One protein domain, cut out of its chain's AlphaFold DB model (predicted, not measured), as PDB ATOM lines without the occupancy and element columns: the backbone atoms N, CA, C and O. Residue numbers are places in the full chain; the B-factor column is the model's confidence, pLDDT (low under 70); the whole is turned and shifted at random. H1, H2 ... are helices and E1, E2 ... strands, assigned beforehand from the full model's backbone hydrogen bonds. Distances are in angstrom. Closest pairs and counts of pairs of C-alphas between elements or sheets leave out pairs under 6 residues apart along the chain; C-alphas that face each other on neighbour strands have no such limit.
ATOM      1  N   ARG A   2      27.700  44.549  21.013       51.34
ATOM      2  CA  ARG A   2      27.738  43.170  21.571       51.34
ATOM      3  C   ARG A   2      26.548  42.250  21.213       51.34
ATOM      4  O   ARG A   2      26.680  41.038  21.278       51.34
ATOM      5  N   SER A   3      25.401  42.802  20.803       50.38
ATOM      6  CA  SER A   3      24.159  42.035  20.551       50.38
ATOM      7  C   SER A   3      24.082  41.378  19.160       50.38
ATOM      8  O   SER A   3      23.452  40.331  19.010       50.38
ATOM      9  N   GLN A   4      24.750  41.942  18.148       50.66
ATOM     10  CA  GLN A   4      24.732  41.378  16.791       50.66
ATOM     11  C   GLN A   4      25.669  40.174  16.637       50.66
ATOM     12  O   GLN A   4      25.332  39.236  15.923       50.66
ATOM     13  N   PHE A   5      26.773  40.139  17.388       47.34
ATOM     14  CA  PHE A   5      27.687  38.994  17.405       47.34
ATOM     15  C   PHE A   5      27.062  37.748  18.044       47.34
ATOM     16  O   PHE A   5      27.223  36.651  17.522       47.34
ATOM     17  N   VAL A   6      26.271  37.903  19.113       51.72
ATOM     18  CA  VAL A   6      25.592  36.769  19.770       51.72
ATOM     19  C   VAL A   6      24.474  36.197  18.889       51.72
ATOM     20  O   VAL A   6      24.312  34.983  18.817       51.72
ATOM     21  N   ARG A   7      23.744  37.050  18.154       50.31
ATOM     22  CA  ARG A   7      22.730  36.610  17.176       50.31
ATOM     23  C   ARG A   7      23.351  35.937  15.949       50.31
ATOM     24  O   ARG A   7      22.822  34.928  15.498       50.31
ATOM     25  N   GLY A   8      24.484  36.442  15.454       50.75
ATOM     26  CA  GLY A   8      25.237  35.810  14.366       50.75
ATOM     27  C   GLY A   8      25.803  34.441  14.755       50.75
ATOM     28  O   GLY A   8      25.723  33.499  13.974       50.75
ATOM     29  N   MET A   9      26.289  34.298  15.992       50.91
ATOM     30  CA  MET A   9      26.850  33.040  16.494       50.91
ATOM     31  C   MET A   9      25.773  31.973  16.765       50.91
ATOM     32  O   MET A   9      25.993  30.802  16.475       50.91
ATOM     33  N   LEU A  10      24.582  32.370  17.234       50.25
ATOM     34  CA  LEU A  10      23.419  31.475  17.364       50.25
ATOM     35  C   LEU A  10      22.847  31.042  16.004       50.25
ATOM     36  O   LEU A  10      22.430  29.895  15.864       50.25
ATOM     37  N   ALA A  11      22.869  31.916  14.993       50.56
ATOM     38  CA  ALA A  11      22.478  31.556  13.629       50.56
ATOM     39  C   ALA A  11      23.478  30.581  12.978       50.56
ATOM     40  O   ALA A  11      23.059  29.638  12.314       50.56
ATOM     41  N   LEU A  12      24.783  30.745  13.224       48.22
ATOM     42  CA  LEU A  12      25.830  29.828  12.755       48.22
ATOM     43  C   LEU A  12      25.763  28.449  13.432       48.22
ATOM     44  O   LEU A  12      25.936  27.436  12.760       48.22
ATOM     45  N   LEU A  13      25.432  28.389  14.726       47.31
ATOM     46  CA  LEU A  13      25.195  27.124  15.434       47.31
ATOM     47  C   LEU A  13      23.904  26.428  14.972       47.31
ATOM     48  O   LEU A  13      23.894  25.210  14.813       47.31
ATOM     49  N   ALA A  14      22.839  27.179  14.675       45.72
ATOM     50  CA  ALA A  14      21.624  26.619  14.078       45.72
ATOM     51  C   ALA A  14      21.856  26.119  12.638       45.72
ATOM     52  O   ALA A  14      21.290  25.098  12.250       45.72
ATOM     53  N   PHE A  15      22.724  26.780  11.864       42.16
ATOM     54  CA  PHE A  15      23.091  26.340  10.515       42.16
ATOM     55  C   PHE A  15      24.007  25.109  10.535       42.16
ATOM     56  O   PHE A  15      23.822  24.205   9.728       42.16
ATOM     57  N   ALA A  16      24.931  25.010  11.495       39.59
ATOM     58  CA  ALA A  16      25.783  23.832  11.671       39.59
ATOM     59  C   ALA A  16      24.994  22.590  12.132       39.59
ATOM     60  O   ALA A  16      25.292  21.478  11.699       39.59
ATOM     61  N   VAL A  17      23.943  22.769  12.944       44.44
ATOM     62  CA  VAL A  17      23.035  21.678  13.350       44.44
ATOM     63  C   VAL A  17      22.051  21.309  12.228       44.44
ATOM     64  O   VAL A  17      21.715  20.138  12.072       44.44
ATOM     65  N   ALA A  18      21.634  22.264  11.389       41.69
ATOM     66  CA  ALA A  18      20.806  21.989  10.210       41.69
ATOM     67  C   ALA A  18      21.598  21.397   9.025       41.69
ATOM     68  O   ALA A  18      21.027  20.673   8.215       41.69
ATOM     69  N   ALA A  19      22.907  21.646   8.925       42.31
ATOM     70  CA  ALA A  19      23.772  21.084   7.883       42.31
ATOM     71  C   ALA A  19      24.116  19.599   8.100       42.31
ATOM     72  O   ALA A  19      24.610  18.948   7.185       42.31
ATOM     73  N   GLN A  20      23.789  19.034   9.267       45.84
ATOM     74  CA  GLN A  20      23.771  17.580   9.475       45.84
ATOM     75  C   GLN A  20      22.490  16.913   8.932       45.84
ATOM     76  O   GLN A  20      22.252  15.726   9.165       45.84
ATOM     77  N   ALA A  21      21.656  17.652   8.190       50.75
ATOM     78  CA  ALA A  21      20.528  17.104   7.450       50.75
ATOM     79  C   ALA A  21      21.012  16.132   6.359       50.75
ATOM     80  O   ALA A  21      21.344  16.535   5.252       50.75
ATOM     81  N   GLN A  22      21.010  14.842   6.713       61.22
ATOM     82  CA  GLN A  22      21.093  13.678   5.826       61.22
ATOM     83  C   GLN A  22      22.248  13.732   4.812       61.22
ATOM     84  O   GLN A  22      22.027  14.024   3.642       61.22
ATOM     85  N   SER A  23      23.466  13.360   5.229       66.38
ATOM     86  CA  SER A  23      24.514  12.966   4.275       66.38
ATOM     87  C   SER A  23      24.006  11.760   3.469       66.38
ATOM     88  O   SER A  23      23.960  10.635   3.985       66.38
ATOM     89  N   ARG A  24      23.521  12.004   2.251       86.69
ATOM     90  CA  ARG A  24      23.192  10.966   1.273       86.69
ATOM     91  C   ARG A  24      24.454  10.687   0.473       86.69
ATOM     92  O   ARG A  24      25.358  11.514   0.420       86.69
ATOM     93  N   ALA A  25      24.507   9.546  -0.186       92.06
ATOM     94  CA  ALA A  25      25.581   9.278  -1.121       92.06
ATOM     95  C   ALA A  25      25.051   8.738  -2.438       92.06
ATOM     96  O   ALA A  25      24.027   8.061  -2.455       92.06
ATOM     97  N   VAL A  26      25.773   9.019  -3.517       93.06
ATOM     98  CA  VAL A  26      25.656   8.321  -4.799       93.06
ATOM     99  C   VAL A  26      26.838   7.362  -4.891       93.06
ATOM    100  O   VAL A  26      27.981   7.759  -4.672       93.06
ATOM    101  N   ILE A  27      26.565   6.088  -5.157       93.62
ATOM    102  CA  ILE A  27      27.586   5.042  -5.249       93.62
ATOM    103  C   ILE A  27      27.808   4.716  -6.720       93.62
ATOM    104  O   ILE A  27      26.869   4.395  -7.445       93.62
ATOM    105  N   LEU A  28      29.058   4.815  -7.155       93.56
ATOM    106  CA  LEU A  28      29.481   4.470  -8.502       93.56
ATOM    107  C   LEU A  28      29.705   2.954  -8.632       93.56
ATOM    108  O   LEU A  28      29.895   2.249  -7.637       93.56
ATOM    109  N   THR A  29      29.699   2.438  -9.861       92.69
ATOM    110  CA  THR A  29      29.876   1.003 -10.156       92.69
ATOM    111  C   THR A  29      31.248   0.457  -9.750       92.69
ATOM    112  O   THR A  29      31.387  -0.736  -9.499       92.69
ATOM    113  N   ASP A  30      32.263   1.319  -9.659       90.31
ATOM    114  CA  ASP A  30      33.601   0.992  -9.144       90.31
ATOM    115  C   ASP A  30      33.650   0.915  -7.599       90.31
ATOM    116  O   ASP A  30      34.671   0.549  -7.019       90.31
ATOM    117  N   GLY A  31      32.539   1.232  -6.922       86.56
ATOM    118  CA  GLY A  31      32.422   1.284  -5.468       86.56
ATOM    119  C   GLY A  31      32.773   2.639  -4.849       86.56
ATOM    120  O   GLY A  31      32.629   2.784  -3.630       86.56
ATOM    121  N   THR A  32      33.186   3.628  -5.647       92.00
ATOM    122  CA  THR A  32      33.451   4.994  -5.188       92.00
ATOM    123  C   THR A  32      32.165   5.625  -4.662       92.00
ATOM    124  O   THR A  32      31.102   5.541  -5.281       92.00
ATOM    125  N   ARG A  33      32.247   6.267  -3.493       91.50
ATOM    126  CA  ARG A  33      31.120   6.954  -2.862       91.50
ATOM    127  C   ARG A  33      31.271   8.459  -3.021       91.50
ATOM    128  O   ARG A  33      32.247   9.029  -2.545       91.50
ATOM    129  N   LEU A  34      30.277   9.087  -3.631       90.81
ATOM    130  CA  LEU A  34      30.155  10.535  -3.715       90.81
ATOM    131  C   LEU A  34      29.178  10.991  -2.632       90.81
ATOM    132  O   LEU A  34      28.022  10.576  -2.640       90.81
ATOM    133  N   GLU A  35      29.628  11.815  -1.691       91.12
ATOM    134  CA  GLU A  35      28.756  12.398  -0.666       91.12
ATOM    135  C   GLU A  35      27.936  13.542  -1.281       91.12
ATOM    136  O   GLU A  35      28.481  14.507  -1.827       91.12
ATOM    137  N   VAL A  36      26.611  13.442  -1.194       91.44
ATOM    138  CA  VAL A  36      25.671  14.353  -1.856       91.44
ATOM    139  C   VAL A  36      24.594  14.842  -0.893       91.44
ATOM    140  O   VAL A  36      24.200  14.144   0.042       91.44
ATOM    141  N   ARG A  37      24.075  16.046  -1.131       87.12
ATOM    142  CA  ARG A  37      22.891  16.541  -0.406       87.12
ATOM    143  C   ARG A  37      21.606  16.021  -1.033       87.12
ATOM    144  O   ARG A  37      20.680  15.616  -0.333       87.12
ATOM    145  N   GLU A  38      21.567  16.012  -2.357       87.56
ATOM    146  CA  GLU A  38      20.421  15.581  -3.146       87.56
ATOM    147  C   GLU A  38      20.894  15.069  -4.504       87.56
ATOM    148  O   GLU A  38      21.962  15.465  -4.977       87.56
ATOM    149  N   TYR A  39      20.130  14.160  -5.101       90.94
ATOM    150  CA  TYR A  39      20.369  13.671  -6.450       90.94
ATOM    151  C   TYR A  39      19.046  13.389  -7.152       90.94
ATOM    152  O   TYR A  39      18.069  12.987  -6.519       90.94
ATOM    153  N   GLU A  40      19.049  13.577  -8.462       90.88
ATOM    154  CA  GLU A  40      17.935  13.333  -9.366       90.88
ATOM    155  C   GLU A  40      18.446  12.546 -10.572       90.88
ATOM    156  O   GLU A  40      19.559  12.764 -11.054       90.88
ATOM    157  N   VAL A  41      17.635  11.609 -11.055       90.88
ATOM    158  CA  VAL A  41      17.917  10.883 -12.297       90.88
ATOM    159  C   VAL A  41      17.167  11.602 -13.415       90.88
ATOM    160  O   VAL A  41      15.939  11.653 -13.389       90.88
ATOM    161  N   VAL A  42      17.904  12.186 -14.358       89.19
ATOM    162  CA  VAL A  42      17.392  12.931 -15.513       89.19
ATOM    163  C   VAL A  42      17.861  12.213 -16.773       89.19
ATOM    164  O   VAL A  42      19.048  12.230 -17.090       89.19
ATOM    165  N   ASP A  43      16.929  11.565 -17.468       86.81
ATOM    166  CA  ASP A  43      17.179  10.776 -18.679       86.81
ATOM    167  C   ASP A  43      18.332   9.760 -18.520       86.81
ATOM    168  O   ASP A  43      18.173   8.739 -17.848       86.81
ATOM    169  N   ASP A  44      19.492  10.024 -19.128       89.69
ATOM    170  CA  ASP A  44      20.683   9.166 -19.120       89.69
ATOM    171  C   ASP A  44      21.722   9.558 -18.051       89.69
ATOM    172  O   ASP A  44      22.816   8.979 -17.991       89.69
ATOM    173  N   ARG A  45      21.407  10.534 -17.189       90.62
ATOM    174  CA  ARG A  45      22.336  11.125 -16.217       90.62
ATOM    175  C   ARG A  45      21.757  11.170 -14.813       90.62
ATOM    176  O   ARG A  45      20.572  11.378 -14.588       90.62
ATOM    177  N   VAL A  46      22.640  11.022 -13.834       92.25
ATOM    178  CA  VAL A  46      22.372  11.321 -12.432       92.25
ATOM    179  C   VAL A  46      22.976  12.682 -12.136       92.25
ATOM    180  O   VAL A  46      24.197  12.851 -12.135       92.25
ATOM    181  N   ARG A  47      22.107  13.656 -11.894       93.06
ATOM    182  CA  ARG A  47      22.476  14.993 -11.448       93.06
ATOM    183  C   ARG A  47      22.478  15.006  -9.924       93.06
ATOM    184  O   ARG A  47      21.464  14.688  -9.315       93.06
ATOM    185  N   TYR A  48      23.583  15.373  -9.285       91.06
ATOM    186  CA  TYR A  48      23.684  15.415  -7.823       91.06
ATOM    187  C   TYR A  48      24.328  16.702  -7.320       91.06
ATOM    188  O   TYR A  48      25.153  17.313  -7.992       91.06
ATOM    189  N   PHE A  49      23.960  17.119  -6.114       90.19
ATOM    190  CA  PHE A  49      24.573  18.251  -5.435       90.19
ATOM    191  C   PHE A  49      25.691  17.751  -4.518       90.19
ATOM    192  O   PHE A  49      25.410  17.157  -3.474       90.19
ATOM    193  N   SER A  50      26.949  17.982  -4.904       88.50
ATOM    194  CA  SER A  50      28.125  17.563  -4.134       88.50
ATOM    195  C   SER A  50      28.134  18.235  -2.761       88.50
ATOM    196  O   SER A  50      28.116  19.465  -2.662       88.50
ATOM    197  N   SER A  51      28.201  17.439  -1.694       86.56
ATOM    198  CA  SER A  51      28.332  17.956  -0.325       86.56
ATOM    199  C   SER A  51      29.705  18.584  -0.072       86.56
ATOM    200  O   SER A  51      29.821  19.469   0.770       86.56
ATOM    201  N   GLU A  52      30.733  18.154  -0.807       85.38
ATOM    202  CA  GLU A  52      32.103  18.661  -0.673       85.38
ATOM    203  C   GLU A  52      32.306  19.971  -1.431       85.38
ATOM    204  O   GLU A  52      32.900  20.915  -0.914       85.38
ATOM    205  N   ARG A  53      31.811  20.026  -2.673       87.56
ATOM    206  CA  ARG A  53      32.024  21.165  -3.578       87.56
ATOM    207  C   ARG A  53      30.879  22.173  -3.565       87.56
ATOM    208  O   ARG A  53      31.025  23.257  -4.118       87.56
ATOM    209  N   GLY A  54      29.752  21.844  -2.930       87.06
ATOM    210  CA  GLY A  54      28.617  22.754  -2.782       87.06
ATOM    211  C   GLY A  54      27.989  23.181  -4.111       87.06
ATOM    212  O   GLY A  54      27.456  24.284  -4.206       87.06
ATOM    213  N   GLN A  55      28.067  22.333  -5.139       90.44
ATOM    214  CA  GLN A  55      27.588  22.616  -6.491       90.44
ATOM    215  C   GLN A  55      26.919  21.387  -7.114       90.44
ATOM    216  O   GLN A  55      27.131  20.255  -6.669       90.44
ATOM    217  N   TRP A  56      26.120  21.619  -8.156       91.56
ATOM    218  CA  TRP A  56      25.520  20.558  -8.961       91.56
ATOM    219  C   TRP A  56      26.532  19.969  -9.941       91.56
ATOM    220  O   TRP A  56      27.246  20.702 -10.620       91.56
ATOM    221  N   GLU A  57      26.544  18.647 -10.037       91.69
ATOM    222  CA  GLU A  57      27.384  17.857 -10.930       91.69
ATOM    223  C   GLU A  57      26.553  16.764 -11.596       91.69
ATOM    224  O   GLU A  57      25.472  16.412 -11.122       91.69
ATOM    225  N   GLU A  58      27.056  16.233 -12.705       92.62
ATOM    226  CA  GLU A  58      26.359  15.232 -13.502       92.62
ATOM    227  C   GLU A  58      27.273  14.061 -13.819       92.62
ATOM    228  O   GLU A  58      28.429  14.235 -14.213       92.62
ATOM    229  N   VAL A  59      26.723  12.859 -13.688       91.75
ATOM    230  CA  VAL A  59      27.413  11.608 -13.980       91.75
ATOM    231  C   VAL A  59      26.494  10.707 -14.812       91.75
ATOM    232  O   VAL A  59      25.301  10.641 -14.517       91.75
ATOM    233  N   PRO A  60      26.990  10.011 -15.852       93.31
ATOM    234  CA  PRO A  60      26.170   9.068 -16.611       93.31
ATOM    235  C   PRO A  60      25.572   7.976 -15.720       93.31
ATOM    236  O   PRO A  60      26.276   7.390 -14.898       93.31
ATOM    237  N   VAL A  61      24.299   7.634 -15.923       91.31
ATOM    238  CA  VAL A  61      23.624   6.585 -15.136       91.31
ATOM    239  C   VAL A  61      24.316   5.223 -15.268       91.31
ATOM    240  O   VAL A  61      24.330   4.445 -14.323       91.31
ATOM    241  N   ALA A  62      24.974   4.971 -16.404       90.94
ATOM    242  CA  ALA A  62      25.713   3.740 -16.678       90.94
ATOM    243  C   ALA A  62      26.871   3.468 -15.700       90.94
ATOM    244  O   ALA A  62      27.290   2.320 -15.579       90.94
ATOM    245  N   ILE A  63      27.390   4.499 -15.022       91.00
ATOM    246  CA  ILE A  63      28.475   4.354 -14.038       91.00
ATOM    247  C   ILE A  63      27.991   4.500 -12.589       91.00
ATOM    248  O   ILE A  63      28.809   4.506 -11.670       91.00
ATOM    249  N   VAL A  64      26.676   4.609 -12.367       93.00
ATOM    250  CA  VAL A  64      26.060   4.720 -11.039       93.00
ATOM    251  C   VAL A  64      25.350   3.420 -10.685       93.00
ATOM    252  O   VAL A  64      24.457   2.961 -11.391       93.00
ATOM    253  N   ASP A  65      25.690   2.860  -9.529       94.06
ATOM    254  CA  ASP A  65      24.962   1.741  -8.941       94.06
ATOM    255  C   ASP A  65      23.769   2.282  -8.134       94.06
ATOM    256  O   ASP A  65      23.865   2.602  -6.942       94.06
ATOM    257  N   LEU A  66      22.625   2.440  -8.811       90.31
ATOM    258  CA  LEU A  66      21.395   2.963  -8.208       90.31
ATOM    259  C   LEU A  66      20.817   2.028  -7.139       90.31
ATOM    260  O   LEU A  66      20.245   2.508  -6.158       90.31
ATOM    261  N   GLU A  67      20.965   0.712  -7.289       92.62
ATOM    262  CA  GLU A  67      20.459  -0.253  -6.312       92.62
ATOM    263  C   GLU A  67      21.218  -0.109  -4.991       92.62
ATOM    264  O   GLU A  67      20.615   0.137  -3.938       92.62
ATOM    265  N   ARG A  68      22.552  -0.144  -5.052       92.69
ATOM    266  CA  ARG A  68      23.417   0.024  -3.882       92.69
ATOM    267  C   ARG A  68      23.265   1.406  -3.259       92.69
ATOM    268  O   ARG A  68      23.233   1.520  -2.031       92.69
ATOM    269  N   THR A  69      23.107   2.441  -4.085       92.81
ATOM    270  CA  THR A  69      22.798   3.811  -3.652       92.81
ATOM    271  C   THR A  69      21.500   3.863  -2.840       92.81
ATOM    272  O   THR A  69      21.478   4.394  -1.727       92.81
ATOM    273  N   ASN A  70      20.419   3.267  -3.348       91.75
ATOM    274  CA  ASN A  70      19.117   3.261  -2.681       91.75
ATOM    275  C   ASN A  70      19.146   2.479  -1.361       91.75
ATOM    276  O   ASN A  70      18.600   2.949  -0.358       91.75
ATOM    277  N   VAL A  71      19.802   1.314  -1.335       94.00
ATOM    278  CA  VAL A  71      19.976   0.509  -0.115       94.00
ATOM    279  C   VAL A  71      20.768   1.288   0.936       94.00
ATOM    280  O   VAL A  71      20.323   1.394   2.081       94.00
ATOM    281  N   TYR A  72      21.895   1.892   0.547       91.75
ATOM    282  CA  TYR A  72      22.731   2.694   1.440       91.75
ATOM    283  C   TYR A  72      21.961   3.879   2.031       91.75
ATOM    284  O   TYR A  72      21.902   4.040   3.251       91.75
ATOM    285  N   ASN A  73      21.308   4.677   1.182       92.25
ATOM    286  CA  ASN A  73      20.571   5.860   1.621       92.25
ATOM    287  C   ASN A  73      19.368   5.495   2.501       92.25
ATOM    288  O   ASN A  73      19.094   6.192   3.478       92.25
ATOM    289  N   ARG A  74      18.675   4.382   2.215       92.12
ATOM    290  CA  ARG A  74      17.585   3.881   3.066       92.12
ATOM    291  C   ARG A  74      18.094   3.455   4.442       92.12
ATOM    292  O   ARG A  74      17.499   3.848   5.442       92.12
ATOM    293  N   ALA A  75      19.189   2.696   4.502       92.12
ATOM    294  CA  ALA A  75      19.786   2.259   5.764       92.12
ATOM    295  C   ALA A  75      20.252   3.455   6.610       92.12
ATOM    296  O   ALA A  75      19.915   3.550   7.790       92.12
ATOM    297  N   ARG A  76      20.944   4.421   5.992       89.88
ATOM    298  CA  ARG A  76      21.385   5.654   6.663       89.88
ATOM    299  C   ARG A  76      20.221   6.496   7.164       89.88
ATOM    300  O   ARG A  76      20.278   7.017   8.275       89.88
ATOM    301  N   ARG A  77      19.147   6.613   6.382       89.75
ATOM    302  CA  ARG A  77      17.935   7.314   6.813       89.75
ATOM    303  C   ARG A  77      17.305   6.644   8.033       89.75
ATOM    304  O   ARG A  77      16.978   7.348   8.981       89.75
ATOM    305  N   ALA A  78      17.180   5.318   8.027       92.00
ATOM    306  CA  ALA A  78      16.635   4.574   9.160       92.00
ATOM    307  C   ALA A  78      17.485   4.761  10.431       92.00
ATOM    308  O   ALA A  78      16.937   5.034  11.495       92.00
ATOM    309  N   GLU A  79      18.816   4.696  10.313       91.38
ATOM    310  CA  GLU A  79      19.752   4.942  11.421       91.38
ATOM    311  C   GLU A  79      19.595   6.360  12.000       91.38
ATOM    312  O   GLU A  79      19.516   6.542  13.215       91.38
ATOM    313  N   LEU A  80      19.504   7.380  11.141       88.69
ATOM    314  CA  LEU A  80      19.303   8.766  11.570       88.69
ATOM    315  C   LEU A  80      17.940   8.972  12.235       88.69
ATOM    316  O   LEU A  80      17.854   9.654  13.254       88.69
ATOM    317  N   GLU A  81      16.875   8.393  11.682       90.88
ATOM    318  CA  GLU A  81      15.534   8.473  12.265       90.88
ATOM    319  C   GLU A  81      15.483   7.811  13.648       90.88
ATOM    320  O   GLU A  81      14.870   8.370  14.562       90.88
ATOM    321  N   GLN A  82      16.171   6.677  13.826       92.00
ATOM    322  CA  GLN A  82      16.330   6.012  15.122       92.00
ATOM    323  C   GLN A  82      17.072   6.904  16.121       92.00
ATOM    324  O   GLN A  82      16.511   7.212  17.171       92.00
ATOM    325  N   ARG A  83      18.256   7.420  15.764       89.56
ATOM    326  CA  ARG A  83      19.025   8.334  16.629       89.56
ATOM    327  C   ARG A  83      18.230   9.574  17.016       89.56
ATOM    328  O   ARG A  83      18.155   9.937  18.183       89.56
ATOM    329  N   GLN A  84      17.562  10.212  16.056       91.31
ATOM    330  CA  GLN A  84      16.728  11.377  16.343       91.31
ATOM    331  C   GLN A  84      15.530  11.027  17.236       91.31
ATOM    332  O   GLN A  84      15.093  11.856  18.033       91.31
ATOM    333  N   ALA A  85      14.953   9.832  17.092       92.56
ATOM    334  CA  ALA A  85      13.887   9.369  17.972       92.56
ATOM    335  C   ALA A  85      14.398   9.132  19.399       92.56
ATOM    336  O   ALA A  85      13.709   9.521  20.343       92.56
ATOM    337  N   GLU A  86      15.588   8.556  19.554       93.06
ATOM    338  CA  GLU A  86      16.274   8.383  20.839       93.06
ATOM    339  C   GLU A  86      16.576   9.735  21.489       93.06
ATOM    340  O   GLU A  86      16.083   9.999  22.582       93.06
ATOM    341  N   GLU A  87      17.220  10.661  20.778       92.25
ATOM    342  CA  GLU A  87      17.492  12.011  21.286       92.25
ATOM    343  C   GLU A  87      16.209  12.754  21.688       92.25
ATOM    344  O   GLU A  87      16.160  13.442  22.708       92.25
ATOM    345  N   ARG A  88      15.132  12.644  20.895       92.75
ATOM    346  CA  ARG A  88      13.837  13.241  21.264       92.75
ATOM    347  C   ARG A  88      13.290  12.618  22.543       92.75
ATOM    348  O   ARG A  88      12.764  13.352  23.380       92.75
ATOM    349  N   ARG A  89      13.393  11.294  22.704       92.75
ATOM    350  CA  ARG A  89      12.969  10.592  23.925       92.75
ATOM    351  C   ARG A  89      13.783  11.052  25.130       92.75
ATOM    352  O   ARG A  89      13.180  11.384  26.147       92.75
ATOM    353  N   GLU A  90      15.101  11.158  24.998       90.44
ATOM    354  CA  GLU A  90      16.000  11.641  26.052       90.44
ATOM    355  C   GLU A  90      15.682  13.081  26.462       90.44
ATOM    356  O   GLU A  90      15.428  13.345  27.635       90.44
ATOM    357  N   ARG A  91      15.569  14.009  25.502       91.62
ATOM    358  CA  ARG A  91      15.214  15.413  25.788       91.62
ATOM    359  C   ARG A  91      13.851  15.540  26.469       91.62
ATOM    360  O   ARG A  91      13.651  16.419  27.306       91.62
ATOM    361  N   LEU A  92      12.880  14.702  26.096       90.94
ATOM    362  CA  LEU A  92      11.572  14.668  26.756       90.94
ATOM    363  C   LEU A  92      11.681  14.117  28.183       90.94
ATOM    364  O   LEU A  92      11.043  14.663  29.083       90.94
ATOM    365  N   ALA A  93      12.485  13.074  28.398       86.62
ATOM    366  CA  ALA A  93      12.741  12.512  29.719       86.62
ATOM    367  C   ALA A  93      13.436  13.527  30.640       86.62
ATOM    368  O   ALA A  93      12.984  13.731  31.764       86.62
ATOM    369  N   GLU A  94      14.449  14.239  30.146       86.88
ATOM    370  CA  GLU A  94      15.154  15.292  30.886       86.88
ATOM    371  C   GLU A  94      14.208  16.435  31.283       86.88
ATOM    372  O   GLU A  94      14.162  16.852  32.442       86.88
ATOM    373  N   ARG A  95      13.375  16.909  30.346       88.31
ATOM    374  CA  ARG A  95      12.368  17.946  30.634       88.31
ATOM    375  C   ARG A  95      11.367  17.496  31.693       88.31
ATOM    376  O   ARG A  95      11.001  18.299  32.552       88.31
ATOM    377  N   ARG A  96      10.922  16.237  31.642       86.75
ATOM    378  CA  ARG A  96      10.021  15.657  32.650       86.75
ATOM    379  C   ARG A  96      10.703  15.591  34.012       86.75
ATOM    380  O   ARG A  96      10.154  16.141  34.957       86.75
ATOM    381  N   ALA A  97      11.911  15.032  34.087       85.06
ATOM    382  CA  ALA A  97      12.683  14.937  35.325       85.06
ATOM    383  C   ALA A  97      12.897  16.314  35.970       85.06
ATOM    384  O   ALA A  97      12.670  16.487  37.165       85.06
ATOM    385  N   ARG A  98      13.238  17.326  35.164       87.81
ATOM    386  CA  ARG A  98      13.399  18.705  35.635       87.81
ATOM    387  C   ARG A  98      12.089  19.312  36.140       87.81
ATOM    388  O   ARG A  98      12.083  19.987  37.161       87.81
ATOM    389  N   THR A  99      10.984  19.079  35.435       87.88
ATOM    390  CA  THR A  99       9.658  19.577  35.845       87.88
ATOM    391  C   THR A  99       9.208  18.936  37.157       87.88
ATOM    392  O   THR A  99       8.726  19.632  38.048       87.88
ATOM    393  N   GLU A 100       9.397  17.623  37.292       86.38
ATOM    394  CA  GLU A 100       9.090  16.893  38.521       86.38
ATOM    395  C   GLU A 100       9.949  17.395  39.683       86.38
ATOM    396  O   GLU A 100       9.403  17.736  40.724       86.38
ATOM    397  N   LEU A 101      11.262  17.556  39.484       88.06
ATOM    398  CA  LEU A 101      12.162  18.101  40.502       88.06
ATOM    399  C   LEU A 101      11.715  19.483  41.005       88.06
ATOM    400  O   LEU A 101      11.751  19.729  42.205       88.06
ATOM    401  N   HIS A 102      11.273  20.373  40.111       88.31
ATOM    402  CA  HIS A 102      10.759  21.694  40.492       88.31
ATOM    403  C   HIS A 102       9.417  21.648  41.239       88.31
ATOM    404  O   HIS A 102       9.056  22.632  41.877       88.31
ATOM    405  N   SER A 103       8.677  20.541  41.144       87.06
ATOM    406  CA  SER A 103       7.398  20.358  41.841       87.06
ATOM    407  C   SER A 103       7.583  19.815  43.262       87.06
ATOM    408  O   SER A 103       6.673  19.924  44.076       87.06
TER     409      SER A 103
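What this domain is: This is residues 2 to 103 of the 268 residues of an uncharacterized protein of Acidobacteriia bacterium (UniProt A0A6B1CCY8). Picture a small, strongly twisted sheet of four strands as a head, with two helical arms sticking out: H1, residues 2 to 18, and residues 82 to 103 of the long H2. The 102 printed residues, mixed helices and strands, run H1 E1 E2 E3 E4 H2, the strands an antiparallel meander, each the neighbour of the one before. The whole is only just extended, close to loose: radius of gyration of the C-alphas 19.5 A, spans 63 by 36 by 21 A.

How they stand to each other: Start at H1, residues 2 to 18, which is not on the sheet. In the hairpin of E1, residues 24 to 27, and E2, residues 33 to 42, find N 26 and O 34 2.9 A apart. E2 bends by 100 degrees at residue 37; its hairpin with E3, residues 45 to 50, has N 40 and O 47 at 2.8 A. In the hairpin of E3 and E4, residues 56 to 60, N 48 and O 57 are 2.8 A apart. H2, residues 66 to 103, only grazes the sheet; its closest C-alphas to E1 are those of Thr 69 and Ile 27, 5.2 A. H1 and H2 are apart. Every O i to N i+4 pair is within hydrogen-bond range in H2, 12 of 13 in H1.

Where its parts are: Find C-alpha 2 at (27.738, 43.170, 21.571); H1 runs 25.0 A from there. E2 spans 19.6 A. H2 runs 54.8 A to C-alpha 103 at (7.398, 20.358, 41.841).

The domain as a whole: The farthest C-alphas, Ala 62 and Ser 103, are 63.5 A apart. The printed part has no cut, its links are tight, and residues 2 to 23 are under pLDDT 70.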